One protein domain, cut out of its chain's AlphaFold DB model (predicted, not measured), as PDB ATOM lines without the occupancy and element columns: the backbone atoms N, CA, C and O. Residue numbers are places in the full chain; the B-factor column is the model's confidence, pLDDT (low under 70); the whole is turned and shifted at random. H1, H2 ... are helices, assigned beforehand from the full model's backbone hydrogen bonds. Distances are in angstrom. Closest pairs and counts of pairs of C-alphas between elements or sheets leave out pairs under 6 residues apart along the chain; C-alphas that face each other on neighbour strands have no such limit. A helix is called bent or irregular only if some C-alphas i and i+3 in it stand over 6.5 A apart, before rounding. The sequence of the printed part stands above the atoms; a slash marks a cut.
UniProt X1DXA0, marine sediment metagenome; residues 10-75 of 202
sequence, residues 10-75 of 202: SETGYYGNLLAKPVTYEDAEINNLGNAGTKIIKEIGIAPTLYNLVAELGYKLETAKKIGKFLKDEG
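AT A GLANCE: This is residues 10 to 75 of the 202 residues of a protein of marine sediment metagenome (UniProt X1DXA0). Three helices make a small body in which H4 takes the middle, the long helix H2 crosses it almost at right angles, and the short helix H3 packs on it at a steep slant. The fourth helix, H1, reaches away from this body as an arm, and its residues 10 to 17 stick out free. The printed part has 66 residues with four named helices, in the order H1, H2, H3, H4, and no named strand; the class is all helix. The whole is compact, with a radius of gyration of the C-alphas of 12.2 A and spans of 37 by 25 by 19 A, and the arm H1 makes much of the longest span.

HOW THE PARTS SIT: Look first at H2, residues 27 to 44, the longest helix, which has a kink of 28 degrees near residue 34. It is irregular: C-alphas 28 and 31 are 7.2 A apart, and its line is a rough one. With residues 30 to 37 alone it touches residues 66 to 71 of H4, residues 61 to 73; the closest C-alphas, those of Leu 33 and Ile 67, are 5.5 A apart. The lines of H2 and H4 stand about perpendicular, at 88 degrees. H4 also touches H3, residues 50 to 56, where the closest C-alphas, those of Leu 53 and Ala 64, are 5.7 A apart. H3 and H4 run opposite ways at a steep tilt of 50 degrees. H2 and H3 are only just apart, their closest C-alphas being 8.1 A apart. H1, residues 10 to 20, is near H4, with 5 pairs of C-alphas within 10 A, and is apart from H2 and H3. In H1, H3 and H4 every O i to N i+4 pair is within hydrogen-bond range; in H2, 12 of 14 are.

IN THESE COORDINATES: Find C-alpha 27 at (44.841, -22.271, 17.850); from there H2 runs 25.3 A to C-alpha 44 at (19.691, -21.533, 15.610). H4 covers 18.2 A from C-alpha 61 to C-alpha 73, which you will find at (34.944, -28.123, 23.953). H3, seven residues, measures 9.6 A. H1 begins at C-alpha 10, at (28.427, -48.805, -0.528), and is 15.5 A long.

THE WHOLE: The two C-alphas farthest apart, those of Ser 10 and Asn 31, are 38.1 A apart. Without residues 10 to 17 the body spans 25 by 25 by 18 A. The printed part has no cut. The links from H2 to H3 and from H3 to H4 are tight, and that from H1 to H2 is short. The mean pLDDT of the printed part is 84.2; look for values under 70 at residues 10 to 13, 15 and 45 to 46.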
ATOM      1  N   SER A  10      27.199 -49.575  -0.282       59.97
ATOM      2  CA  SER A  10      28.427 -48.805  -0.528       59.97
ATOM      3  C   SER A  10      28.326 -47.289  -0.265       59.97
ATOM      4  O   SER A  10      29.334 -46.685   0.103       59.97
ATOM      5  N   GLU A  11      27.151 -46.657  -0.364       54.66
ATOM      6  CA  GLU A  11      27.020 -45.200  -0.138       54.66
ATOM      7  C   GLU A  11      26.799 -44.846   1.335       54.66
ATOM      8  O   GLU A  11      27.425 -43.933   1.877       54.66
ATOM      9  N   THR A  12      25.960 -45.613   2.032       60.28
ATOM     10  CA  THR A  12      25.705 -45.431   3.470       60.28
ATOM     11  C   THR A  12      26.975 -45.623   4.298       60.28
ATOM     12  O   THR A  12      27.232 -44.843   5.216       60.28
ATOM     13  N   GLY A  13      27.819 -46.590   3.925       64.50
ATOM     14  CA  GLY A  13      29.144 -46.778   4.518       64.50
ATOM     15  C   GLY A  13      30.091 -45.603   4.253       64.50
ATOM     16  O   GLY A  13      30.803 -45.168   5.160       64.50
ATOM     17  N   TYR A  14      30.073 -45.034   3.043       70.00
ATOM     18  CA  TYR A  14      30.877 -43.858   2.701       70.00
ATOM     19  C   TYR A  14      30.491 -42.631   3.539       70.00
ATOM     20  O   TYR A  14      31.357 -42.020   4.168       70.00
ATOM     21  N   TYR A  15      29.196 -42.308   3.623       68.12
ATOM     22  CA  TYR A  15      28.714 -41.192   4.444       68.12
ATOM     23  C   TYR A  15      28.931 -41.436   5.939       68.12
ATOM     24  O   TYR A  15      29.353 -40.522   6.647       68.12
ATOM     25  N   GLY A  16      28.726 -42.666   6.417       71.81
ATOM     26  CA  GLY A  16      29.022 -43.047   7.798       71.81
ATOM     27  C   GLY A  16      30.488 -42.794   8.159       71.81
ATOM     28  O   GLY A  16      30.774 -42.139   9.161       71.81
ATOM     29  N   ASN A  17      31.416 -43.208   7.294       73.50
ATOM     30  CA  ASN A  17      32.847 -42.954   7.474       73.50
ATOM     31  C   ASN A  17      33.183 -41.461   7.416       73.50
ATOM     32  O   ASN A  17      33.988 -40.974   8.209       73.50
ATOM     33  N   LEU A  18      32.564 -40.716   6.497       74.00
ATOM     34  CA  LEU A  18      32.753 -39.274   6.382       74.00
ATOM     35  C   LEU A  18      32.332 -38.560   7.670       74.00
ATOM     36  O   LEU A  18      33.041 -37.667   8.116       74.00
ATOM     37  N   LEU A  19      31.225 -38.973   8.294       78.69
ATOM     38  CA  LEU A  19      30.726 -38.417   9.554       78.69
ATOM     39  C   LEU A  19      31.578 -38.836  10.758       78.69
ATOM     40  O   LEU A  19      31.883 -37.989  11.594       78.69
ATOM     41  N   ALA A  20      32.010 -40.097  10.812       77.56
ATOM     42  CA  ALA A  20      32.773 -40.659  11.927       77.56
ATOM     43  C   ALA A  20      34.214 -40.135  12.029       77.56
ATOM     44  O   ALA A  20      34.825 -40.249  13.090       77.56
ATOM     45  N   LYS A  21      34.769 -39.561  10.951       82.56
ATOM     46  CA  LYS A  21      36.120 -38.984  10.981       82.56
ATOM     47  C   LYS A  21      36.216 -37.880  12.045       82.56
ATOM     48  O   LYS A  21      35.517 -36.865  11.892       82.56
ATOM     49  N   PRO A  22      37.068 -38.052  13.075       79.06
ATOM     50  CA  PRO A  22      37.310 -37.019  14.067       79.06
ATOM     51  C   PRO A  22      38.009 -35.836  13.401       79.06
ATOM     52  O   PRO A  22      38.776 -36.002  12.454       79.06
ATOM     53  N   VAL A  23      37.731 -34.642  13.906       88.44
ATOM     54  CA  VAL A  23      38.323 -33.397  13.417       88.44
ATOM     55  C   VAL A  23      38.911 -32.657  14.606       88.44
ATOM     56  O   VAL A  23      38.354 -32.696  15.700       88.44
ATOM     57  N   THR A  24      40.040 -31.997  14.391       91.62
ATOM     58  CA  THR A  24      40.663 -31.060  15.332       91.62
ATOM     59  C   THR A  24      40.719 -29.676  14.691       91.62
ATOM     60  O   THR A  24      40.549 -29.537  13.478       91.62
ATOM     61  N   TYR A  25      40.931 -28.647  15.500       90.94
ATOM     62  CA  TYR A  25      41.182 -27.288  15.033       90.94
ATOM     63  C   TYR A  25      42.485 -26.772  15.641       90.94
ATOM     64  O   TYR A  25      42.922 -27.263  16.680       90.94
ATOM     65  N   GLU A  26      43.115 -25.830  14.953       93.31
ATOM     66  CA  GLU A  26      44.353 -25.185  15.385       93.31
ATOM     67  C   GLU A  26      44.055 -23.912  16.184       93.31
ATOM     68  O   GLU A  26      43.011 -23.282  16.001       93.31
ATOM     69  N   ASP A  27      45.001 -23.473  17.018       92.12
ATOM     70  CA  ASP A  27      44.841 -22.271  17.850       92.12
ATOM     71  C   ASP A  27      44.535 -21.015  17.019       92.12
ATOM     72  O   ASP A  27      43.737 -20.164  17.412       92.12
ATOM     73  N   ALA A  28      45.110 -20.922  15.815       93.62
ATOM     74  CA  ALA A  28      44.857 -19.823  14.885       93.62
ATOM     75  C   ALA A  28      43.393 -19.764  14.397       93.62
ATOM     76  O   ALA A  28      42.932 -18.716  13.941       93.62
ATOM     77  N   GLU A  29      42.650 -20.871  14.489       93.06
ATOM     78  CA  GLU A  29      41.253 -20.964  14.066       93.06
ATOM     79  C   GLU A  29      40.269 -20.539  15.169       93.06
ATOM     80  O   GLU A  29      39.129 -20.198  14.847       93.06
ATOM     81  N   ILE A  30      40.697 -20.492  16.440       92.19
ATOM     82  CA  ILE A  30      39.832 -20.276  17.617       92.19
ATOM     83  C   ILE A  30      38.967 -19.019  17.479       92.19
ATOM     84  O   ILE A  30      37.751 -19.091  17.631       92.19
ATOM     85  N   ASN A  31      39.555 -17.878  17.114       91.88
ATOM     86  CA  ASN A  31      38.804 -16.621  16.993       91.88
ATOM     87  C   ASN A  31      37.717 -16.693  15.908       91.88
ATOM     88  O   ASN A  31      36.600 -16.207  16.090       91.88
ATOM     89  N   ASN A  32      38.029 -17.325  14.775       92.69
ATOM     90  CA  ASN A  32      37.080 -17.472  13.673       92.69
ATOM     91  C   ASN A  32      35.956 -18.451  14.035       92.69
ATOM     92  O   ASN A  32      34.791 -18.180  13.735       92.69
ATOM     93  N   LEU A  33      36.293 -19.555  14.708       93.06
ATOM     94  CA  LEU A  33      35.326 -20.537  15.196       93.06
ATOM     95  C   LEU A  33      34.433 -19.953  16.296       93.06
ATOM     96  O   LEU A  33      33.227 -20.168  16.250       93.06
ATOM     97  N   GLY A  34      34.980 -19.146  17.206       87.25
ATOM     98  CA  GLY A  34      34.230 -18.441  18.247       87.25
ATOM     99  C   GLY A  34      33.223 -17.438  17.687       87.25
ATOM    100  O   GLY A  34      32.051 -17.444  18.072       87.25
ATOM    101  N   ASN A  35      33.638 -16.634  16.704       91.31
ATOM    102  CA  ASN A  35      32.741 -15.705  16.014       91.31
ATOM    103  C   ASN A  35      31.618 -16.444  15.267       91.31
ATOM    104  O   ASN A  35      30.450 -16.062  15.360       91.31
ATOM    105  N   ALA A  36      31.957 -17.521  14.549       91.31
ATOM    106  CA  ALA A  36      30.974 -18.344  13.849       91.31
ATOM    107  C   ALA A  36      30.015 -19.042  14.825       91.31
ATOM    108  O   ALA A  36      28.803 -19.010  14.623       91.31
ATOM    109  N   GLY A  37      30.544 -19.621  15.903       87.00
ATOM    110  CA  GLY A  37      29.785 -20.308  16.942       87.00
ATOM    111  C   GLY A  37      28.781 -19.387  17.626       87.00
ATOM    112  O   GLY A  37      27.603 -19.718  17.703       87.00
ATOM    113  N   THR A  38      29.207 -18.185  18.022       83.88
ATOM    114  CA  THR A  38      28.322 -17.184  18.642       83.88
ATOM    115  C   THR A  38      27.178 -16.788  17.709       83.88
ATOM    116  O   THR A  38      26.022 -16.700  18.128       83.88
ATOM    117  N   LYS A  39      27.480 -16.587  16.418       89.69
ATOM    118  CA  LYS A  39      26.464 -16.298  15.400       89.69
ATOM    119  C   LYS A  39      25.467 -17.455  15.260       89.69
ATOM    120  O   LYS A  39      24.265 -17.217  15.267       89.69
ATOM    121  N   ILE A  40      25.961 -18.690  15.193       85.25
ATOM    122  CA  ILE A  40      25.146 -19.906  15.083       85.25
ATOM    123  C   ILE A  40      24.220 -20.072  16.287       85.25
ATOM    124  O   ILE A  40      23.033 -20.315  16.098       85.25
ATOM    125  N   ILE A  41      24.720 -19.898  17.511       76.81
ATOM    126  CA  ILE A  41      23.891 -19.988  18.721       76.81
ATOM    127  C   ILE A  41      22.800 -18.911  18.716       76.81
ATOM    128  O   ILE A  41      21.671 -19.179  19.117       76.81
ATOM    129  N   LYS A  42      23.092 -17.710  18.210       78.50
ATOM    130  CA  LYS A  42      22.094 -16.640  18.087       78.50
ATOM    131  C   LYS A  42      21.024 -16.934  17.028       78.50
ATOM    132  O   LYS A  42      19.873 -16.557  17.225       78.50
ATOM    133  N   GLU A  43      21.397 -17.554  15.908       78.75
ATOM    134  CA  GLU A  43      20.488 -17.834  14.786       78.75
ATOM    135  C   GLU A  43      19.672 -19.122  14.979       78.75
ATOM    136  O   GLU A  43      18.480 -19.135  14.682       78.75
ATOM    137  N   ILE A  44      20.292 -20.192  15.483       71.31
ATOM    138  CA  ILE A  44      19.691 -21.533  15.610       71.31
ATOM    139  C   ILE A  44      19.268 -21.842  17.058       71.31
ATOM    140  O   ILE A  44      18.356 -22.638  17.284       71.31
ATOM    141  N   GLY A  45      19.894 -21.218  18.054       67.75
ATOM    142  CA  GLY A  45      19.674 -21.518  19.468       67.75
ATOM    143  C   GLY A  45      20.624 -22.588  20.020       67.75
ATOM    144  O   GLY A  45      21.706 -22.833  19.493       67.75
ATOM    145  N   ILE A  46      20.217 -23.224  21.120       61.97
ATOM    146  CA  ILE A  46      21.093 -23.961  22.058       61.97
ATOM    147  C   ILE A  46      21.410 -25.422  21.667       61.97
ATOM    148  O   ILE A  46      21.892 -26.191  22.493       61.97
ATOM    149  N   ALA A  47      21.144 -25.841  20.426       76.06
ATOM    150  CA  ALA A  47      21.396 -27.221  19.983       76.06
ATOM    151  C   ALA A  47      21.631 -27.350  18.460       76.06
ATOM    152  O   ALA A  47      20.916 -28.100  17.789       76.06
ATOM    153  N   PRO A  48      22.605 -26.626  17.876       83.56
ATOM    154  CA  PRO A  48      22.927 -26.770  16.465       83.56
ATOM    155  C   PRO A  48      23.425 -28.183  16.146       83.56
ATOM    156  O   PRO A  48      24.196 -28.787  16.893       83.56
ATOM    157  N   THR A  49      23.024 -28.692  14.985       87.00
ATOM    158  CA  THR A  49      23.491 -29.975  14.451       87.00
ATOM    159  C   THR A  49      24.343 -29.775  13.208       87.00
ATOM    160  O   THR A  49      24.287 -28.737  12.545       87.00
ATOM    161  N   LEU A  50      25.128 -30.790  12.852       87.88
ATOM    162  CA  LEU A  50      25.942 -30.772  11.641       87.88
ATOM    163  C   LEU A  50      25.089 -30.543  10.387       87.88
ATOM    164  O   LEU A  50      25.515 -29.829   9.483       87.88
ATOM    165  N   TYR A  51      23.879 -31.104  10.357       83.06
ATOM    166  CA  TYR A  51      22.904 -30.845   9.306       83.06
ATOM    167  C   TYR A  51      22.548 -29.360   9.211       83.06
ATOM    168  O   TYR A  51      22.617 -28.820   8.112       83.06
ATOM    169  N   ASN A  52      22.245 -28.682  10.327       86.50
ATOM    170  CA  ASN A  52      21.923 -27.250  10.284       86.50
ATOM    171  C   ASN A  52      23.084 -26.462   9.667       86.50
ATOM    172  O   ASN A  52      22.902 -25.659   8.757       86.50
ATOM    173  N   LEU A  53      24.313 -26.745  10.105       90.56
ATOM    174  CA  LEU A  53      25.482 -26.017   9.619       90.56
ATOM    175  C   LEU A  53      25.742 -26.274   8.128       90.56
ATOM    176  O   LEU A  53      26.045 -25.336   7.397       90.56
ATOM    177  N   VAL A  54      25.629 -27.517   7.657       89.94
ATOM    178  CA  VAL A  54      25.954 -27.860   6.263       89.94
ATOM    179  C   VAL A  54      24.799 -27.556   5.310       89.94
ATOM    180  O   VAL A  54      25.011 -26.926   4.278       89.94
ATOM    181  N   ALA A  55      23.591 -28.016   5.632       83.38
ATOM    182  CA  ALA A  55      22.447 -27.970   4.729       83.38
ATOM    183  C   ALA A  55      21.690 -26.636   4.792       83.38
ATOM    184  O   ALA A  55      21.237 -26.162   3.754       83.38
ATOM    185  N   GLU A  56      21.564 -26.027   5.974       84.94
ATOM    186  CA  GLU A  56      20.781 -24.793   6.144       84.94
ATOM    187  C   GLU A  56      21.667 -23.548   6.063       84.94
ATOM    188  O   GLU A  56      21.306 -22.572   5.412       84.94
ATOM    189  N   LEU A  57      22.855 -23.593   6.677       87.38
ATOM    190  CA  LEU A  57      23.783 -22.457   6.718       87.38
ATOM    191  C   LEU A  57      24.901 -22.522   5.665       87.38
ATOM    192  O   LEU A  57      25.673 -21.572   5.529       87.38
ATOM    193  N   GLY A  58      25.004 -23.620   4.910       90.62
ATOM    194  CA  GLY A  58      25.926 -23.741   3.778       90.62
ATOM    195  C   GLY A  58      27.411 -23.858   4.146       90.62
ATOM    196  O   GLY A  58      28.275 -23.625   3.296       90.62
ATOM    197  N   TYR A  59      27.748 -24.209   5.390       91.12
ATOM    198  CA  TYR A  59      29.136 -24.451   5.780       91.12
ATOM    199  C   TYR A  59      29.690 -25.711   5.109       91.12
ATOM    200  O   TYR A  59      29.022 -26.738   4.977       91.12
ATOM    201  N   LYS A  60      30.980 -25.677   4.754       93.75
ATOM    202  CA  LYS A  60      31.706 -26.891   4.355       93.75
ATOM    203  C   LYS A  60      31.726 -27.880   5.521       93.75
ATOM    204  O   LYS A  60      31.925 -27.470   6.662       93.75
ATOM    205  N   LEU A  61      31.605 -29.175   5.226       90.00
ATOM    206  CA  LEU A  61      31.523 -30.238   6.234       90.00
ATOM    207  C   LEU A  61      32.638 -30.173   7.289       90.00
ATOM    208  O   LEU A  61      32.355 -30.232   8.481       90.00
ATOM    209  N   GLU A  62      33.892 -30.027   6.860       92.31
ATOM    210  CA  GLU A  62      35.038 -29.926   7.773       92.31
ATOM    211  C   GLU A  62      34.933 -28.699   8.688       92.31
ATOM    212  O   GLU A  62      35.101 -28.806   9.900       92.31
ATOM    213  N   THR A  63      34.566 -27.540   8.135       93.44
ATOM    214  CA  THR A  63      34.342 -26.319   8.918       93.44
ATOM    215  C   THR A  63      33.197 -26.503   9.911       93.44
ATOM    216  O   THR A  63      33.335 -26.146  11.076       93.44
ATOM    217  N   ALA A  64      32.091 -27.113   9.484       93.88
ATOM    218  CA  ALA A  64      30.941 -27.375  10.338       93.88
ATOM    219  C   ALA A  64      31.289 -28.305  11.513       93.88
ATOM    220  O   ALA A  64      30.884 -28.055  12.648       93.88
ATOM    221  N   LYS A  65      32.103 -29.338  11.265       93.81
ATOM    222  CA  LYS A  65      32.629 -30.215  12.315       93.81
ATOM    223  C   LYS A  65      33.546 -29.481  13.289       93.81
ATOM    224  O   LYS A  65      33.409 -29.685  14.492       93.81
ATOM    225  N   LYS A  66      34.453 -28.627  12.795       95.94
ATOM    226  CA  LYS A  66      35.330 -27.809  13.651       95.94
ATOM    227  C   LYS A  66      34.523 -26.882  14.551       95.94
ATOM    228  O   LYS A  66      34.789 -26.836  15.745       95.94
ATOM    229  N   ILE A  67      33.509 -26.211  14.002       93.88
ATOM    230  CA  ILE A  67      32.614 -25.343  14.777       93.88
ATOM    231  C   ILE A  67      31.901 -26.145  15.867       93.88
ATOM    232  O   ILE A  67      31.929 -25.752  17.027       93.88
ATOM    233  N   GLY A  68      31.289 -27.278  15.522       90.69
ATOM    234  CA  GLY A  68      30.576 -28.092  16.502       90.69
ATOM    235  C   GLY A  68      31.474 -28.670  17.593       90.69
ATOM    236  O   GLY A  68      31.083 -28.702  18.758       90.69
ATOM    237  N   LYS A  69      32.700 -29.077  17.238       92.94
ATOM    238  CA  LYS A  69      33.708 -29.490  18.218       92.94
ATOM    239  C   LYS A  69      34.097 -28.332  19.135       92.94
ATOM    240  O   LYS A  69      34.080 -28.521  20.340       92.94
ATOM    241  N   PHE A  70      34.391 -27.158  18.580       94.19
ATOM    242  CA  PHE A  70      34.720 -25.960  19.352       94.19
ATOM    243  C   PHE A  70      33.600 -25.597  20.334       94.19
ATOM    244  O   PHE A  70      33.846 -25.443  21.522       94.19
ATOM    245  N   LEU A  71      32.347 -25.551  19.868       87.75
ATOM    246  CA  LEU A  71      31.192 -25.258  20.721       87.75
ATOM    247  C   LEU A  71      31.056 -26.251  21.883       87.75
ATOM    248  O   LEU A  71      30.670 -25.861  22.983       87.75
ATOM    249  N   LYS A  72      31.361 -27.529  21.639       88.44
ATOM    250  CA  LYS A  72      31.345 -28.564  22.673       88.44
ATOM    251  C   LYS A  72      32.512 -28.419  23.652       88.44
ATOM    252  O   LYS A  72      32.298 -28.512  24.856       88.44
ATOM    253  N   ASP A  73      33.725 -28.218  23.143       91.00
ATOM    254  CA  ASP A  73      34.944 -28.123  23.953       91.00
ATOM    255  C   ASP A  73      34.910 -26.886  24.874       91.00
ATOM    256  O   ASP A  73      35.305 -26.978  26.032       91.00
ATOM    257  N   GLU A  74      34.349 -25.770  24.401       86.94
ATOM    258  CA  GLU A  74      34.162 -24.532  25.176       86.94
ATOM    259  C   GLU A  74      32.876 -24.528  26.033       86.94
ATOM    260  O   GLU A  74      32.556 -23.536  26.684       86.94
ATOM    261  N   GLY A  75      32.105 -25.621  26.034       80.94
ATOM    262  CA  GLY A  75      30.938 -25.784  26.906       80.94
ATOM    263  C   GLY A  75      29.678 -25.016  26.490       80.94
ATOM    264  O   GLY A  75      28.721 -24.970  27.259       80.94
TER     265      GLY A  75